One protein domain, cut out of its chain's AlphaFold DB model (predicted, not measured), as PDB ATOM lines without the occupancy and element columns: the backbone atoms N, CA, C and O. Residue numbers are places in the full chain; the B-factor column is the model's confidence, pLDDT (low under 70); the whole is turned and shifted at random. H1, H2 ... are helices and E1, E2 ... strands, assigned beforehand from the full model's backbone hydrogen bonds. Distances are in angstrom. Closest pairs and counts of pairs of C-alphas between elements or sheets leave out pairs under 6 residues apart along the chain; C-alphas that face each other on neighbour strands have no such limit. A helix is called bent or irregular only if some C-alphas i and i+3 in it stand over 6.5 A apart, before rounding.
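Overview. This is residues 22 to 28 and 96 to 211 of the 333 residues of an uncharacterized protein of Phytohabitans rumicis (UniProt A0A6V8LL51). The domain is a rod built along one long helix, H1, with H3 side by side with one stretch of it, residues 102 to 116, and a bent ribbon of two strands, E1 and E3, along the next stretch, residues 117 to 130. H2 and the unnamed residues 142 to 157 gather at the end of the rod where H1 finishes, while the short strand E2 and residues 22 to 23 pair near its middle. The 123 printed residues include three named helices and three named strands in the order H1, H2, E1, E2, H3, E3, a mixed class of helices and strands; the one sheet, E1 - E3, is antiparallel. The whole is only just loose, close to extended, with a radius of gyration of the C-alphas of 20.1 A and spans of 64 by 25 by 23 A.

Arrangement. Residues 22 to 23 pair in parallel with residues 172 to 173 of E2, residues 171 to 173, which pairs with no named strand. H1, residues 96 to 130, touches H3, residues 185 to 198, with its residues 102 to 116 alone; the closest C-alphas, of Arg 102 and Ser 187, are 6.5 A apart. Their lines stand at a shallow tilt of 3 degrees and run the same way. H2, residues 134 to 141, touches no helix. E1, residues 158 to 167, and E3, residues 200 to 209, are antiparallel neighbours at 153 degrees; N 161 and O 206, at 2.8 A, and N 208 and O 159, at 2.8 A, are within hydrogen-bond range. E1 bends by 98 degrees at residue 163, and E3 by 90 degrees at residue 203. The closest C-alphas of H1 and E3, Leu 127 and Pro 205, are 6.4 A apart; H1 and E1 are near each other, with 6 pairs of C-alphas within 10 A. H1 and E2 are apart. Every O i to N i+4 pair is within hydrogen-bond range in H1 and H3; in H2 1 of 4 is, beside 3 of 5 O i to N i+3 pairs.

Along the chain. H1 runs 51.1 A from C-alpha 96 at (-23.497, 5.824, 43.162) to C-alpha 130 at (24.450, -4.480, 28.859). H2 measures 11.8 A and is irregular: C-alphas 135 and 138 are 7.3 A apart. E1 spans 18.8 A, E2 6.1 A and H3 20.0 A. E3 spans 21.6 A and ends with C-alpha 209 at (27.875, -15.583, 34.199).

Size, cuts and confidence. The two C-alphas farthest apart, of Arg 96 and Ala 142, are 64.0 A apart. Residues 29 to 95 are not printed; C-alphas 28 and 96 are 13.4 A apart across this cut. The links from H2 to E1 and from E2 to H3 are long. The mean pLDDT of the printed part is 90.6, and residues 180 to 181 are under 70.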
ATOM      1  N   LEU A  22       6.668  -1.072  44.386       87.69
ATOM      2  CA  LEU A  22       5.401  -0.436  44.071       87.69
ATOM      3  C   LEU A  22       4.293  -1.154  44.832       87.69
ATOM      4  O   LEU A  22       3.792  -2.188  44.387       87.69
ATOM      5  N   THR A  23       3.908  -0.574  45.963       87.25
ATOM      6  CA  THR A  23       2.757  -1.015  46.748       87.25
ATOM      7  C   THR A  23       1.474  -0.687  45.997       87.25
ATOM      8  O   THR A  23       1.278   0.445  45.546       87.25
ATOM      9  N   LEU A  24       0.623  -1.693  45.823       87.12
ATOM     10  CA  LEU A  24      -0.681  -1.548  45.184       87.12
ATOM     11  C   LEU A  24      -1.762  -1.357  46.251       87.12
ATOM     12  O   LEU A  24      -1.707  -1.974  47.310       87.12
ATOM     13  N   GLU A  25      -2.753  -0.518  45.968       85.25
ATOM     14  CA  GLU A  25      -3.880  -0.284  46.875       85.25
ATOM     15  C   GLU A  25      -4.900  -1.431  46.823       85.25
ATOM     16  O   GLU A  25      -5.156  -2.025  45.763       85.25
ATOM     17  N   ALA A  26      -5.508  -1.724  47.975       85.19
ATOM     18  CA  ALA A  26      -6.563  -2.722  48.084       85.19
ATOM     19  C   ALA A  26      -7.814  -2.291  47.289       85.19
ATOM     20  O   ALA A  26      -8.156  -1.104  47.273       85.19
ATOM     21  N   PRO A  27      -8.516  -3.228  46.622       85.56
ATOM     22  CA  PRO A  27      -9.785  -2.930  45.968       85.56
ATOM     23  C   PRO A  27     -10.830  -2.428  46.978       85.56
ATOM     24  O   PRO A  27     -10.805  -2.854  48.133       85.56
ATOM     25  N   PRO A  28     -11.786  -1.578  46.557       82.44
ATOM     26  CA  PRO A  28     -12.872  -1.150  47.428       82.44
ATOM     27  C   PRO A  28     -13.713  -2.346  47.894       82.44
ATOM     28  O   PRO A  28     -13.979  -3.280  47.131       82.44
ATOM     29  N   ARG A  96     -24.232   4.702  43.770       79.69
ATOM     30  CA  ARG A  96     -23.497   5.824  43.162       79.69
ATOM     31  C   ARG A  96     -22.110   5.966  43.782       79.69
ATOM     32  O   ARG A  96     -21.148   6.134  43.037       79.69
ATOM     33  N   GLU A  97     -22.016   5.827  45.100       82.50
ATOM     34  CA  GLU A  97     -20.770   5.817  45.871       82.50
ATOM     35  C   GLU A  97     -19.866   4.659  45.445       82.50
ATOM     36  O   GLU A  97     -18.718   4.894  45.081       82.50
ATOM     37  N   MET A  98     -20.393   3.433  45.338       83.19
ATOM     38  CA  MET A  98     -19.626   2.286  44.834       83.19
ATOM     39  C   MET A  98     -19.147   2.502  43.392       83.19
ATOM     40  O   MET A  98     -18.004   2.192  43.051       83.19
ATOM     41  N   GLY A  99     -19.991   3.084  42.533       86.38
ATOM     42  CA  GLY A  99     -19.600   3.451  41.173       86.38
ATOM     43  C   GLY A  99     -18.481   4.498  41.130       86.38
ATOM     44  O   GLY A  99     -17.604   4.424  40.269       86.38
ATOM     45  N   GLN A 100     -18.483   5.468  42.050       88.44
ATOM     46  CA  GLN A 100     -17.401   6.446  42.195       88.44
ATOM     47  C   GLN A 100     -16.120   5.795  42.733       88.44
ATOM     48  O   GLN A 100     -15.072   5.978  42.114       88.44
ATOM     49  N   ALA A 101     -16.203   4.980  43.788       88.12
ATOM     50  CA  ALA A 101     -15.070   4.251  44.361       88.12
ATOM     51  C   ALA A 101     -14.381   3.356  43.318       88.12
ATOM     52  O   ALA A 101     -13.166   3.427  43.141       88.12
ATOM     53  N   ARG A 102     -15.163   2.606  42.526       90.94
ATOM     54  CA  ARG A 102     -14.648   1.807  41.402       90.94
ATOM     55  C   ARG A 102     -13.910   2.672  40.378       90.94
ATOM     56  O   ARG A 102     -12.826   2.310  39.930       90.94
ATOM     57  N   ARG A 103     -14.483   3.814  39.978       91.94
ATOM     58  CA  ARG A 103     -13.844   4.720  39.004       91.94
ATOM     59  C   ARG A 103     -12.522   5.276  39.525       91.94
ATOM     60  O   ARG A 103     -11.561   5.325  38.763       91.94
ATOM     61  N   LEU A 104     -12.476   5.682  40.792       92.31
ATOM     62  CA  LEU A 104     -11.257   6.180  41.430       92.31
ATOM     63  C   LEU A 104     -10.184   5.090  41.480       92.31
ATOM     64  O   LEU A 104      -9.062   5.331  41.039       92.31
ATOM     65  N   TYR A 105     -10.554   3.874  41.882       92.06
ATOM     66  CA  TYR A 105      -9.639   2.738  41.933       92.06
ATOM     67  C   TYR A 105      -9.046   2.386  40.561       92.06
ATOM     68  O   TYR A 105      -7.829   2.305  40.390       92.06
ATOM     69  N   LEU A 106      -9.894   2.252  39.536       93.25
ATOM     70  CA  LEU A 106      -9.435   1.966  38.172       93.25
ATOM     71  C   LEU A 106      -8.555   3.090  37.611       93.25
ATOM     72  O   LEU A 106      -7.619   2.823  36.853       93.25
ATOM     73  N   ARG A 107      -8.822   4.346  37.994       94.56
ATOM     74  CA  ARG A 107      -7.967   5.486  37.646       94.56
ATOM     75  C   ARG A 107      -6.600   5.388  38.329       94.56
ATOM     76  O   ARG A 107      -5.597   5.628  37.658       94.56
ATOM     77  N   GLY A 108      -6.550   4.979  39.596       93.19
ATOM     78  CA  GLY A 108      -5.306   4.670  40.311       93.19
ATOM     79  C   GLY A 108      -4.504   3.568  39.613       93.19
ATOM     80  O   GLY A 108      -3.341   3.769  39.260       93.19
ATOM     81  N   LEU A 109      -5.142   2.444  39.265       93.88
ATOM     82  CA  LEU A 109      -4.499   1.368  38.493       93.88
ATOM     83  C   LEU A 109      -3.978   1.844  37.127       93.88
ATOM     84  O   LEU A 109      -2.902   1.427  36.691       93.88
ATOM     85  N   ALA A 110      -4.698   2.737  36.445       94.62
ATOM     86  CA  ALA A 110      -4.234   3.323  35.188       94.62
ATOM     87  C   ALA A 110      -2.984   4.203  35.380       94.62
ATOM     88  O   ALA A 110      -2.078   4.167  34.545       94.62
ATOM     89  N   GLN A 111      -2.882   4.945  36.486       95.00
ATOM     90  CA  GLN A 111      -1.674   5.703  36.829       95.00
ATOM     91  C   GLN A 111      -0.496   4.768  37.146       95.00
ATOM     92  O   GLN A 111       0.600   4.949  36.604       95.00
ATOM     93  N   HIS A 112      -0.728   3.704  37.925       94.50
ATOM     94  CA  HIS A 112       0.280   2.669  38.173       94.50
ATOM     95  C   HIS A 112       0.746   1.999  36.877       94.50
ATOM     96  O   HIS A 112       1.944   1.774  36.703       94.50
ATOM     97  N   ARG A 113      -0.157   1.758  35.917       94.94
ATOM     98  CA  ARG A 113       0.187   1.206  34.597       94.94
ATOM     99  C   ARG A 113       1.220   2.058  33.866       94.94
ATOM    100  O   ARG A 113       2.162   1.509  33.294       94.94
ATOM    101  N   VAL A 114       1.060   3.382  33.871       95.31
ATOM    102  CA  VAL A 114       2.016   4.297  33.225       95.31
ATOM    103  C   VAL A 114       3.385   4.194  33.898       95.31
ATOM    104  O   VAL A 114       4.398   4.059  33.205       95.31
ATOM    105  N   ARG A 115       3.419   4.178  35.238       93.50
ATOM    106  CA  ARG A 115       4.660   4.032  36.016       93.50
ATOM    107  C   ARG A 115       5.362   2.708  35.712       93.50
ATOM    108  O   ARG A 115       6.533   2.718  35.346       93.50
ATOM    109  N   VAL A 116       4.634   1.594  35.761       94.75
ATOM    110  CA  VAL A 116       5.173   0.254  35.491       94.75
ATOM    111  C   VAL A 116       5.650   0.113  34.048       94.75
ATOM    112  O   VAL A 116       6.733  -0.411  33.808       94.75
ATOM    113  N   THR A 117       4.914   0.651  33.075       94.50
ATOM    114  CA  THR A 117       5.342   0.620  31.668       94.50
ATOM    115  C   THR A 117       6.628   1.426  31.458       94.50
ATOM    116  O   THR A 117       7.506   1.015  30.698       94.50
ATOM    117  N   ARG A 118       6.778   2.566  32.146       94.69
ATOM    118  CA  ARG A 118       8.013   3.365  32.120       94.69
ATOM    119  C   ARG A 118       9.185   2.606  32.741       94.69
ATOM    120  O   ARG A 118      10.258   2.581  32.138       94.69
ATOM    121  N   THR A 119       8.978   1.964  33.890       94.81
ATOM    122  CA  THR A 119       9.963   1.077  34.528       94.81
ATOM    123  C   THR A 119      10.370  -0.056  33.589       94.81
ATOM    124  O   THR A 119      11.556  -0.244  33.342       94.81
ATOM    125  N   ALA A 120       9.405  -0.749  32.985       95.12
ATOM    126  CA  ALA A 120       9.660  -1.847  32.060       95.12
ATOM    127  C   ALA A 120      10.494  -1.415  30.846       95.12
ATOM    128  O   ALA A 120      11.415  -2.119  30.436       95.12
ATOM    129  N   ARG A 121      10.213  -0.229  30.286       95.50
ATOM    130  CA  ARG A 121      11.023   0.352  29.204       95.50
ATOM    131  C   ARG A 121      12.452   0.638  29.659       95.50
ATOM    132  O   ARG A 121      13.375   0.275  28.944       95.50
ATOM    133  N   ARG A 122      12.640   1.240  30.840       95.75
ATOM    134  CA  ARG A 122      13.974   1.508  31.408       95.75
ATOM    135  C   ARG A 122      14.765   0.221  31.634       95.75
ATOM    136  O   ARG A 122      15.898   0.139  31.177       95.75
ATOM    137  N   GLN A 123      14.141  -0.795  32.234       96.00
ATOM    138  CA  GLN A 123      14.741  -2.118  32.425       96.00
ATOM    139  C   GLN A 123      15.149  -2.746  31.089       96.00
ATOM    140  O   GLN A 123      16.271  -3.222  30.955       96.00
ATOM    141  N   ARG A 124      14.275  -2.708  30.071       95.81
ATOM    142  CA  ARG A 124      14.613  -3.216  28.735       95.81
ATOM    143  C   ARG A 124      15.787  -2.460  28.119       95.81
ATOM    144  O   ARG A 124      16.676  -3.097  27.573       95.81
ATOM    145  N   THR A 125      15.814  -1.132  28.207       95.88
ATOM    146  CA  THR A 125      16.929  -0.327  27.689       95.88
ATOM    147  C   THR A 125      18.240  -0.664  28.396       95.88
ATOM    148  O   THR A 125      19.242  -0.878  27.721       95.88
ATOM    149  N   ALA A 126      18.233  -0.767  29.726       95.44
ATOM    150  CA  ALA A 126      19.412  -1.114  30.512       95.44
ATOM    151  C   ALA A 126      19.925  -2.529  30.184       95.44
ATOM    152  O   ALA A 126      21.099  -2.699  29.857       95.44
ATOM    153  N   LEU A 127      19.043  -3.535  30.154       95.38
ATOM    154  CA  LEU A 127      19.422  -4.908  29.803       95.38
ATOM    155  C   LEU A 127      19.887  -5.043  28.350       95.38
ATOM    156  O   LEU A 127      20.856  -5.747  28.095       95.38
ATOM    157  N   SER A 128      19.245  -4.365  27.396       94.81
ATOM    158  CA  SER A 128      19.681  -4.361  25.993       94.81
ATOM    159  C   SER A 128      20.996  -3.609  25.787       94.81
ATOM    160  O   SER A 128      21.740  -3.936  24.867       94.81
ATOM    161  N   TYR A 129      21.296  -2.614  26.628       94.81
ATOM    162  CA  TYR A 129      22.591  -1.945  26.625       94.81
ATOM    163  C   TYR A 129      23.688  -2.894  27.116       94.81
ATOM    164  O   TYR A 129      24.687  -3.065  26.419       94.81
ATOM    165  N   LEU A 130      23.486  -3.544  28.268       93.94
ATOM    166  CA  LEU A 130      24.450  -4.480  28.859       93.94
ATOM    167  C   LEU A 130      24.622  -5.749  28.012       93.94
ATOM    168  O   LEU A 130      25.743  -6.200  27.788       93.94
ATOM    169  N   TYR A 131      23.523  -6.304  27.506       95.62
ATOM    170  CA  TYR A 131      23.470  -7.578  26.788       95.62
ATOM    171  C   TYR A 131      22.830  -7.393  25.400       95.62
ATOM    172  O   TYR A 131      21.700  -7.842  25.154       95.62
ATOM    173  N   PRO A 132      23.534  -6.716  24.474       95.50
ATOM    174  CA  PRO A 132      23.003  -6.420  23.151       95.50
ATOM    175  C   PRO A 132      22.805  -7.684  22.316       95.50
ATOM    176  O   PRO A 132      23.251  -8.778  22.662       95.50
ATOM    177  N   ASP A 133      22.086  -7.532  21.207       95.38
ATOM    178  CA  ASP A 133      21.904  -8.624  20.258       95.38
ATOM    179  C   ASP A 133      23.241  -8.978  19.578       95.38
ATOM    180  O   ASP A 133      23.959  -8.065  19.163       95.38
ATOM    181  N   PRO A 134      23.589 -10.268  19.407       94.75
ATOM    182  CA  PRO A 134      24.821 -10.663  18.726       94.75
ATOM    183  C   PRO A 134      24.990 -10.027  17.338       94.75
ATOM    184  O   PRO A 134      26.109  -9.750  16.909       94.75
ATOM    185  N   ARG A 135      23.880  -9.724  16.650       94.56
ATOM    186  CA  ARG A 135      23.880  -9.095  15.320       94.56
ATOM    187  C   ARG A 135      24.404  -7.661  15.307       94.56
ATOM    188  O   ARG A 135      24.746  -7.177  14.233       94.56
ATOM    189  N   VAL A 136      24.459  -6.976  16.451       94.75
ATOM    190  CA  VAL A 136      24.966  -5.595  16.539       94.75
ATOM    191  C   VAL A 136      26.392  -5.511  17.089       94.75
ATOM    192  O   VAL A 136      26.947  -4.423  17.147       94.75
ATOM    193  N   LEU A 137      27.022  -6.630  17.468       94.44
ATOM    194  CA  LEU A 137      28.360  -6.611  18.079       94.44
ATOM    195  C   LEU A 137      29.428  -5.992  17.166       94.44
ATOM    196  O   LEU A 137      30.302  -5.278  17.648       94.44
ATOM    197  N   TRP A 138      29.329  -6.200  15.851       93.06
ATOM    198  CA  TRP A 138      30.288  -5.661  14.882       93.06
ATOM    199  C   TRP A 138      30.368  -4.126  14.906       93.06
ATOM    200  O   TRP A 138      31.449  -3.576  14.714       93.06
ATOM    201  N   SER A 139      29.262  -3.426  15.188       94.19
ATOM    202  CA  SER A 139      29.267  -1.963  15.291       94.19
ATOM    203  C   SER A 139      29.811  -1.478  16.637       94.19
ATOM    204  O   SER A 139      30.344  -0.373  16.723       94.19
ATOM    205  N   LEU A 140      29.740  -2.314  17.679       93.12
ATOM    206  CA  LEU A 140      30.302  -2.012  18.997       93.12
ATOM    207  C   LEU A 140      31.828  -2.118  19.018       93.12
ATOM    208  O   LEU A 140      32.467  -1.344  19.725       93.12
ATOM    209  N   VAL A 141      32.408  -3.015  18.213       91.19
ATOM    210  CA  VAL A 141      33.870  -3.151  18.072       91.19
ATOM    211  C   VAL A 141      34.512  -1.860  17.553       91.19
ATOM    212  O   VAL A 141      35.607  -1.508  17.973       91.19
ATOM    213  N   ALA A 142      33.825  -1.121  16.680       87.81
ATOM    214  CA  ALA A 142      34.290   0.167  16.159       87.81
ATOM    215  C   ALA A 142      33.924   1.368  17.059       87.81
ATOM    216  O   ALA A 142      34.096   2.520  16.662       87.81
ATOM    217  N   SER A 143      33.376   1.117  18.250       90.69
ATOM    218  CA  SER A 143      32.861   2.136  19.165       90.69
ATOM    219  C   SER A 143      33.701   2.233  20.442       90.69
ATOM    220  O   SER A 143      34.592   1.428  20.698       90.69
ATOM    221  N   TYR A 144      33.357   3.187  21.308       90.00
ATOM    222  CA  TYR A 144      33.936   3.334  22.650       90.00
ATOM    223  C   TYR A 144      33.631   2.149  23.584       90.00
ATOM    224  O   TYR A 144      34.172   2.081  24.684       90.00
ATOM    225  N   ARG A 145      32.737   1.244  23.162       92.62
ATOM    226  CA  ARG A 145      32.271   0.075  23.920       92.62
ATOM    227  C   ARG A 145      33.152  -1.166  23.756       92.62
ATOM    228  O   ARG A 145      32.923  -2.168  24.435       92.62
ATOM    229  N   LEU A 146      34.145  -1.117  22.864       94.25
ATOM    230  CA  LEU A 146      35.142  -2.176  22.737       94.25
ATOM    231  C   LEU A 146      35.929  -2.298  24.050       94.25
ATOM    232  O   LEU A 146      36.525  -1.330  24.517       94.25
ATOM    233  N   TRP A 147      35.944  -3.503  24.619       94.44
ATOM    234  CA  TRP A 147      36.672  -3.826  25.853       94.44
ATOM    235  C   TRP A 147      36.302  -2.937  27.054       94.44
ATOM    236  O   TRP A 147      37.162  -2.594  27.867       94.44
ATOM    237  N   GLU A 148      35.024  -2.551  27.158       93.12
ATOM    238  CA  GLU A 148      34.535  -1.661  28.222       93.12
ATOM    239  C   GLU A 148      34.490  -2.317  29.613       93.12
ATOM    240  O   GLU A 148      34.511  -1.593  30.609       93.12
ATOM    241  N   ARG A 149      34.423  -3.656  29.697       93.06
ATOM    242  CA  ARG A 149      34.251  -4.390  30.962       93.06
ATOM    243  C   ARG A 149      35.585  -4.754  31.596       93.06
ATOM    244  O   ARG A 149      36.474  -5.295  30.935       93.06
ATOM    245  N   ARG A 150      35.700  -4.493  32.896       90.31
ATOM    246  CA  ARG A 150      36.880  -4.775  33.722       90.31
ATOM    247  C   ARG A 150      36.634  -5.971  34.627       90.31
ATOM    248  O   ARG A 150      35.494  -6.329  34.874       90.31
ATOM    249  N   ARG A 151      37.709  -6.563  35.149       87.31
ATOM    250  CA  ARG A 151      37.645  -7.716  36.068       87.31
ATOM    251  C   ARG A 151      36.854  -7.442  37.345       87.31
ATOM    252  O   ARG A 151      36.195  -8.347  37.836       87.31
ATOM    253  N   ASP A 152      36.916  -6.208  37.832       86.19
ATOM    254  CA  ASP A 152      36.231  -5.784  39.056       86.19
ATOM    255  C   ASP A 152      34.752  -5.436  38.816       86.19
ATOM    256  O   ASP A 152      34.005  -5.200  39.765       86.19
ATOM    257  N   ASP A 153      34.316  -5.384  37.552       89.31
ATOM    258  CA  ASP A 153      32.934  -5.069  37.225       89.31
ATOM    259  C   ASP A 153      32.031  -6.299  37.446       89.31
ATOM    260  O   ASP A 153      32.393  -7.419  37.070       89.31
ATOM    261  N   PRO A 154      30.799  -6.118  37.957       87.69
ATOM    262  CA  PRO A 154      29.882  -7.228  38.233       87.69
ATOM    263  C   PRO A 154      29.403  -7.965  36.971       87.69
ATOM    264  O   PRO A 154      28.853  -9.058  37.063       87.69
ATOM    265  N   ASP A 155      29.575  -7.371  35.787       90.69
ATOM    266  CA  ASP A 155      29.227  -7.964  34.494       90.69
ATOM    267  C   ASP A 155      30.427  -8.588  33.759       90.69
ATOM    268  O   ASP A 155      30.298  -9.003  32.596       90.69
ATOM    269  N   PHE A 156      31.583  -8.703  34.421       92.44
ATOM    270  CA  PHE A 156      32.727  -9.445  33.902       92.44
ATOM    271  C   PHE A 156      32.376 -10.920  33.677       92.44
ATOM    272  O   PHE A 156      31.806 -11.586  34.539       92.44
ATOM    273  N   GLY A 157      32.708 -11.451  32.500       92.06
ATOM    274  CA  GLY A 157      32.435 -12.851  32.158       92.06
ATOM    275  C   GLY A 157      30.951 -13.184  31.954       92.06
ATOM    276  O   GLY A 157      30.608 -14.353  31.784       92.06
ATOM    277  N   VAL A 158      30.057 -12.188  31.928       95.06
ATOM    278  CA  VAL A 158      28.619 -12.403  31.715       95.06
ATOM    279  C   VAL A 158      28.254 -12.261  30.234       95.06
ATOM    280  O   VAL A 158      28.452 -11.205  29.634       95.06
ATOM    281  N   ALA A 159      27.665 -13.290  29.628       95.38
ATOM    282  CA  ALA A 159      27.282 -13.285  28.215       95.38
ATOM    283  C   ALA A 159      25.787 -13.553  28.018       95.38
ATOM    284  O   ALA A 159      25.165 -14.283  28.788       95.38
ATOM    285  N   ARG A 160      25.201 -12.974  26.967       96.44
ATOM    286  CA  ARG A 160      23.811 -13.220  26.574       96.44
ATOM    287  C   ARG A 160      23.694 -14.620  25.988       96.44
ATOM    288  O   ARG A 160      24.426 -14.978  25.073       96.44
ATOM    289  N   ILE A 161      22.710 -15.368  26.468       95.81
ATOM    290  CA  ILE A 161      22.404 -16.721  25.995       95.81
ATOM    291  C   ILE A 161      21.070 -16.810  25.250       95.81
ATOM    292  O   ILE A 161      20.784 -17.809  24.601       95.81
ATOM    293  N   GLY A 162      20.232 -15.773  25.327       94.88
ATOM    294  CA  GLY A 162      18.949 -15.773  24.636       94.88
ATOM    295  C   GLY A 162      18.063 -14.593  24.994       94.88
ATOM    296  O   GLY A 162      18.532 -13.553  25.463       94.88
ATOM    297  N   VAL A 163      16.768 -14.766  24.750       96.19
ATOM    298  CA  VAL A 163      15.701 -13.859  25.175       96.19
ATOM    299  C   VAL A 163      14.638 -14.661  25.902       96.19
ATOM    300  O   VAL A 163      14.379 -15.813  25.558       96.19
ATOM    301  N   GLY A 164      14.023 -14.067  26.913       95.69
ATOM    302  CA  GLY A 164      12.968 -14.737  27.650       95.69
ATOM    303  C   GLY A 164      12.257 -13.825  28.626       95.69
ATOM    304  O   GLY A 164      12.404 -12.601  28.597       95.69
ATOM    305  N   ARG A 165      11.441 -14.448  29.472       95.69
ATOM    306  CA  ARG A 165      10.644 -13.751  30.478       95.69
ATOM    307  C   ARG A 165      11.493 -13.511  31.724       95.69
ATOM    308  O   ARG A 165      12.119 -14.447  32.210       95.69
ATOM    309  N   GLN A 166      11.486 -12.289  32.244       94.38
ATOM    310  CA  GLN A 166      12.111 -11.946  33.528       94.38
ATOM    311  C   GLN A 166      11.144 -11.132  34.380       94.38
ATOM    312  O   GLN A 166      10.229 -10.497  33.850       94.38
ATOM    313  N   SER A 167      11.337 -11.145  35.696       93.00
ATOM    314  CA  SER A 167      10.564 -10.307  36.605       93.00
ATOM    315  C   SER A 167      10.806  -8.818  36.339       93.00
ATOM    316  O   SER A 167      11.877  -8.398  35.885       93.00
ATOM    317  N   LEU A 168       9.789  -8.003  36.614       92.94
ATOM    318  CA  LEU A 168       9.941  -6.552  36.654       92.94
ATOM    319  C   LEU A 168      10.936  -6.173  37.762       92.94
ATOM    320  O   LEU A 168      10.850  -6.688  38.873       92.94
ATOM    321  N   ALA A 169      11.860  -5.261  37.466       90.31
ATOM    322  CA  ALA A 169      12.899  -4.859  38.414       90.31
ATOM    323  C   ALA A 169      12.352  -4.072  39.624       90.31
ATOM    324  O   ALA A 169      12.925  -4.128  40.707       90.31
ATOM    325  N   THR A 170      11.216  -3.384  39.464       90.12
ATOM    326  CA  THR A 170      10.430  -2.875  40.597       90.12
ATOM    327  C   THR A 170       9.461  -3.960  41.054       90.12
ATOM    328  O   THR A 170       8.600  -4.378  40.275       90.12
ATOM    329  N   VAL A 171       9.565  -4.384  42.311       87.12
ATOM    330  CA  VAL A 171       8.696  -5.429  42.864       87.12
ATOM    331  C   VAL A 171       7.288  -4.868  43.058       87.12
ATOM    332  O   VAL A 171       7.100  -3.814  43.668       87.12
ATOM    333  N   LEU A 172       6.287  -5.560  42.510       87.69
ATOM    334  CA  LEU A 172       4.877  -5.249  42.743       87.69
ATOM    335  C   LEU A 172       4.450  -5.935  44.039       87.69
ATOM    336  O   LEU A 172       4.363  -7.163  44.066       87.69
ATOM    337  N   ILE A 173       4.177  -5.160  45.087       87.19
ATOM    338  CA  ILE A 173       3.712  -5.706  46.366       87.19
ATOM    339  C   ILE A 173       2.180  -5.726  46.343       87.19
ATOM    340  O   ILE A 173       1.565  -4.652  46.293       87.19
ATOM    341  N   PRO A 174       1.548  -6.916  46.319       81.25
ATOM    342  CA  PRO A 174       0.102  -7.009  46.424       81.25
ATOM    343  C   PRO A 174      -0.344  -6.576  47.833       81.25
ATOM    344  O   PRO A 174       0.343  -6.890  48.803       81.25
ATOM    345  N   PRO A 175      -1.474  -5.864  47.962       80.62
ATOM    346  CA  PRO A 175      -1.996  -5.461  49.260       80.62
ATOM    347  C   PRO A 175      -2.512  -6.666  50.046       80.62
ATOM    348  O   PRO A 175      -3.067  -7.603  49.459       80.62
ATOM    349  N   ASP A 176      -2.436  -6.580  51.374       74.69
ATOM    350  CA  ASP A 176      -3.198  -7.458  52.257       74.69
ATOM    351  C   ASP A 176      -4.687  -7.193  52.038       74.69
ATOM    352  O   ASP A 176      -5.206  -6.105  52.297       74.69
ATOM    353  N   THR A 177      -5.374  -8.184  51.476       70.94
ATOM    354  CA  THR A 177      -6.781  -8.071  51.097       70.94
ATOM    355  C   THR A 177      -7.643  -8.956  51.980       70.94
ATOM    356  O   THR A 177      -7.277 -10.080  52.318       70.94
ATOM    357  N   LYS A 178      -8.822  -8.440  52.341       73.31
ATOM    358  CA  LYS A 178      -9.894  -9.240  52.942       73.31
ATOM    359  C   LYS A 178     -10.337 -10.354  51.977       73.31
ATOM    360  O   LYS A 178     -10.037 -10.273  50.781       73.31
ATOM    361  N   PRO A 179     -11.061 -11.384  52.459       71.44
ATOM    362  CA  PRO A 179     -11.560 -12.459  51.606       71.44
ATOM    363  C   PRO A 179     -12.248 -11.922  50.347       71.44
ATOM    364  O   PRO A 179     -12.982 -10.934  50.413       71.44
ATOM    365  N   MET A 180     -12.032 -12.581  49.201       65.94
ATOM    366  CA  MET A 180     -12.490 -12.095  47.887       65.94
ATOM    367  C   MET A 180     -14.001 -11.819  47.826       65.94
ATOM    368  O   MET A 180     -14.439 -10.992  47.035       65.94
ATOM    369  N   GLU A 181     -14.781 -12.485  48.679       69.69
ATOM    370  CA  GLU A 181     -16.233 -12.339  48.821       69.69
ATOM    371  C   GLU A 181     -16.666 -10.952  49.326       69.69
ATOM    372  O   GLU A 181     -17.791 -10.529  49.071       69.69
ATOM    373  N   GLN A 182     -15.782 -10.229  50.021       74.81
ATOM    374  CA  GLN A 182     -16.047  -8.893  50.568       74.81
ATOM    375  C   GLN A 182     -15.554  -7.767  49.649       74.81
ATOM    376  O   GLN A 182     -15.816  -6.592  49.907       74.81
ATOM    377  N   LEU A 183     -14.834  -8.104  48.576       80.81
ATOM    378  CA  LEU A 183     -14.257  -7.139  47.645       80.81
ATOM    379  C   LEU A 183     -15.181  -6.891  46.458       80.81
ATOM    380  O   LEU A 183     -15.891  -7.777  45.986       80.81
ATOM    381  N   GLU A 184     -15.117  -5.682  45.908       84.88
ATOM    382  CA  GLU A 184     -15.806  -5.375  44.665       84.88
ATOM    383  C   GLU A 184     -15.205  -6.207  43.508       84.88
ATOM    384  O   GLU A 184     -14.012  -6.076  43.199       84.88
ATOM    385  N   PRO A 185     -16.001  -7.061  42.837       86.75
ATOM    386  CA  PRO A 185     -15.474  -8.114  41.970       86.75
ATOM    387  C   PRO A 185     -14.722  -7.577  40.748       86.75
ATOM    388  O   PRO A 185     -13.739  -8.180  40.311       86.75
ATOM    389  N   LEU A 186     -15.143  -6.435  40.190       89.19
ATOM    390  CA  LEU A 186     -14.495  -5.856  39.016       89.19
ATOM    391  C   LEU A 186     -13.118  -5.283  39.366       89.19
ATOM    392  O   LEU A 186     -12.145  -5.536  38.655       89.19
ATOM    393  N   SER A 187     -13.025  -4.550  40.472       89.31
ATOM    394  CA  SER A 187     -11.779  -3.974  40.976       89.31
ATOM    395  C   SER A 187     -10.795  -5.064  41.414       89.31
ATOM    396  O   SER A 187      -9.623  -5.009  41.041       89.31
ATOM    397  N   ALA A 188     -11.268  -6.109  42.103       89.75
ATOM    398  CA  ALA A 188     -10.446  -7.264  42.469       89.75
ATOM    399  C   ALA A 188      -9.896  -8.002  41.232       89.75
ATOM    400  O   ALA A 188      -8.705  -8.325  41.164       89.75
ATOM    401  N   LEU A 189     -10.727  -8.218  40.205       91.50
ATOM    402  CA  LEU A 189     -10.286  -8.827  38.948       91.50
ATOM    403  C   LEU A 189      -9.279  -7.939  38.201       91.50
ATOM    404  O   LEU A 189      -8.308  -8.454  37.637       91.50
ATOM    405  N   ALA A 190      -9.496  -6.621  38.187       92.31
ATOM    406  CA  ALA A 190      -8.591  -5.661  37.564       92.31
ATOM    407  C   ALA A 190      -7.209  -5.677  38.231       92.31
ATOM    408  O   ALA A 190      -6.201  -5.743  37.523       92.31
ATOM    409  N   LEU A 191      -7.158  -5.707  39.568       91.69
ATOM    410  CA  LEU A 191      -5.917  -5.838  40.331       91.69
ATOM    411  C   LEU A 191      -5.189  -7.146  40.004       91.69
ATOM    412  O   LEU A 191      -4.010  -7.127  39.653       91.69
ATOM    413  N   ARG A 192      -5.896  -8.283  40.046       90.94
ATOM    414  CA  ARG A 192      -5.305  -9.591  39.727       90.94
ATOM    415  C   ARG A 192      -4.703  -9.601  38.323       90.94
ATOM    416  O   ARG A 192      -3.554 -10.001  38.158       90.94
ATOM    417  N   ARG A 193      -5.448  -9.115  37.321       92.50
ATOM    418  CA  ARG A 193      -4.958  -9.005  35.936       92.50
ATOM    419  C   ARG A 193      -3.753  -8.076  35.829       92.50
ATOM    420  O   ARG A 193      -2.841  -8.369  35.059       92.50
ATOM    421  N   PHE A 194      -3.739  -6.971  36.572       93.44
ATOM    422  CA  PHE A 194      -2.613  -6.044  36.601       93.44
ATOM    423  C   PHE A 194      -1.338  -6.745  37.089       93.44
ATOM    424  O   PHE A 194      -0.332  -6.745  36.377       93.44
ATOM    425  N   VAL A 195      -1.400  -7.427  38.236       92.12
ATOM    426  CA  VAL A 195      -0.252  -8.144  38.812       92.12
ATOM    427  C   VAL A 195       0.232  -9.259  37.882       92.12
ATOM    428  O   VAL A 195       1.422  -9.334  37.578       92.12
ATOM    429  N   THR A 196      -0.663 -10.096  37.349       91.62
ATOM    430  CA  THR A 196      -0.255 -11.201  36.460       91.62
ATOM    431  C   THR A 196       0.342 -10.714  35.141       91.62
ATOM    432  O   THR A 196       1.213 -11.373  34.583       91.62
ATOM    433  N   THR A 197      -0.112  -9.566  34.629       92.88
ATOM    434  CA  THR A 197       0.367  -9.023  33.347       92.88
ATOM    435  C   THR A 197       1.725  -8.344  33.489       92.88
ATOM    436  O   THR A 197       2.573  -8.496  32.614       92.88
ATOM    437  N   TYR A 198       1.931  -7.584  34.567       92.81
ATOM    438  CA  TYR A 198       3.109  -6.728  34.714       92.81
ATOM    439  C   TYR A 198       4.196  -7.280  35.643       92.81
ATOM    440  O   TYR A 198       5.265  -6.683  35.726       92.81
ATOM    441  N   SER A 199       3.963  -8.415  36.307       90.88
ATOM    442  CA  SER A 199       4.986  -9.089  37.122       90.88
ATOM    443  C   SER A 199       6.146  -9.644  36.292       90.88
ATOM    444  O   SER A 199       7.281  -9.637  36.763       90.88
ATOM    445  N   ALA A 200       5.882 -10.094  35.060       92.81
ATOM    446  CA  ALA A 200       6.881 -10.696  34.182       92.81
ATOM    447  C   ALA A 200       6.905 -10.028  32.801       92.81
ATOM    448  O   ALA A 200       5.926 -10.067  32.051       92.81
ATOM    449  N   LEU A 201       8.057  -9.466  32.445       94.12
ATOM    450  CA  LEU A 201       8.304  -8.832  31.158       94.12
ATOM    451  C   LEU A 201       8.797  -9.864  30.137       94.12
ATOM    452  O   LEU A 201       9.773 -10.563  30.411       94.12
ATOM    453  N   PRO A 202       8.160  -9.960  28.957       94.75
ATOM    454  CA  PRO A 202       8.644 -10.806  27.876       94.75
ATOM    455  C   PRO A 202       9.819 -10.160  27.125       94.75
ATOM    456  O   PRO A 202      10.039  -8.942  27.194       94.75
ATOM    457  N   ASP A 203      10.525 -10.992  26.360       94.81
ATOM    458  CA  ASP A 203      11.542 -10.597  25.380       94.81
ATOM    459  C   ASP A 203      12.673  -9.742  25.967       94.81
ATOM    460  O   ASP A 203      13.075  -8.722  25.400       94.81
ATOM    461  N   LEU A 204      13.173 -10.137  27.140       96.50
ATOM    462  CA  LEU A 204      14.351  -9.531  27.754       96.50
ATOM    463  C   LEU A 204      15.597 -10.400  27.534       96.50
ATOM    464  O   LEU A 204      15.490 -11.627  27.614       96.50
ATOM    465  N   PRO A 205      16.774  -9.794  27.277       96.62
ATOM    466  CA  PRO A 205      18.033 -10.524  27.152       96.62
ATOM    467  C   PRO A 205      18.318 -11.360  28.398       96.62
ATOM    468  O   PRO A 205      18.465 -10.815  29.491       96.62
ATOM    469  N   LEU A 206      18.407 -12.679  28.233       95.56
ATOM    470  CA  LEU A 206      18.859 -13.586  29.283       95.56
ATOM    471  C   LEU A 206      20.373 -13.710  29.190       95.56
ATOM    472  O   LEU A 206      20.903 -13.964  28.104       95.56
ATOM    473  N   ALA A 207      21.050 -13.548  30.318       94.94
ATOM    474  CA  ALA A 207      22.496 -13.631  30.402       94.94
ATOM    475  C   ALA A 207      22.929 -14.662  31.447       94.94
ATOM    476  O   ALA A 207      22.194 -14.957  32.388       94.94
ATOM    477  N   MET A 208      24.118 -15.215  31.249       94.25
ATOM    478  CA  MET A 208      24.744 -16.205  32.114       94.25
ATOM    479  C   MET A 208      26.159 -15.740  32.447       94.25
ATOM    480  O   MET A 208      26.909 -15.344  31.553       94.25
ATOM    481  N   ALA A 209      26.516 -15.803  33.727       92.25
ATOM    482  CA  ALA A 209      27.875 -15.583  34.199       92.25
ATOM    483  C   ALA A 209      28.727 -16.818  33.878       92.25
ATOM    484  O   ALA A 209      28.652 -17.822  34.581       92.25
ATOM    485  N   VAL A 210      29.501 -16.775  32.792       90.50
ATOM    486  CA  VAL A 210      30.325 -17.910  32.334       90.50
ATOM    487  C   VAL A 210      31.441 -18.211  33.337       90.50
ATOM    488  O   VAL A 210      31.790 -19.366  33.544       90.50
ATOM    489  N   ASN A 211      31.936 -17.183  34.024       87.50
ATOM    490  CA  ASN A 211      32.912 -17.292  35.105       87.50
ATOM    491  C   ASN A 211      32.370 -17.954  36.383       87.50
ATOM    492  O   ASN A 211      33.168 -18.435  37.182       87.50
TER     493      ASN A 211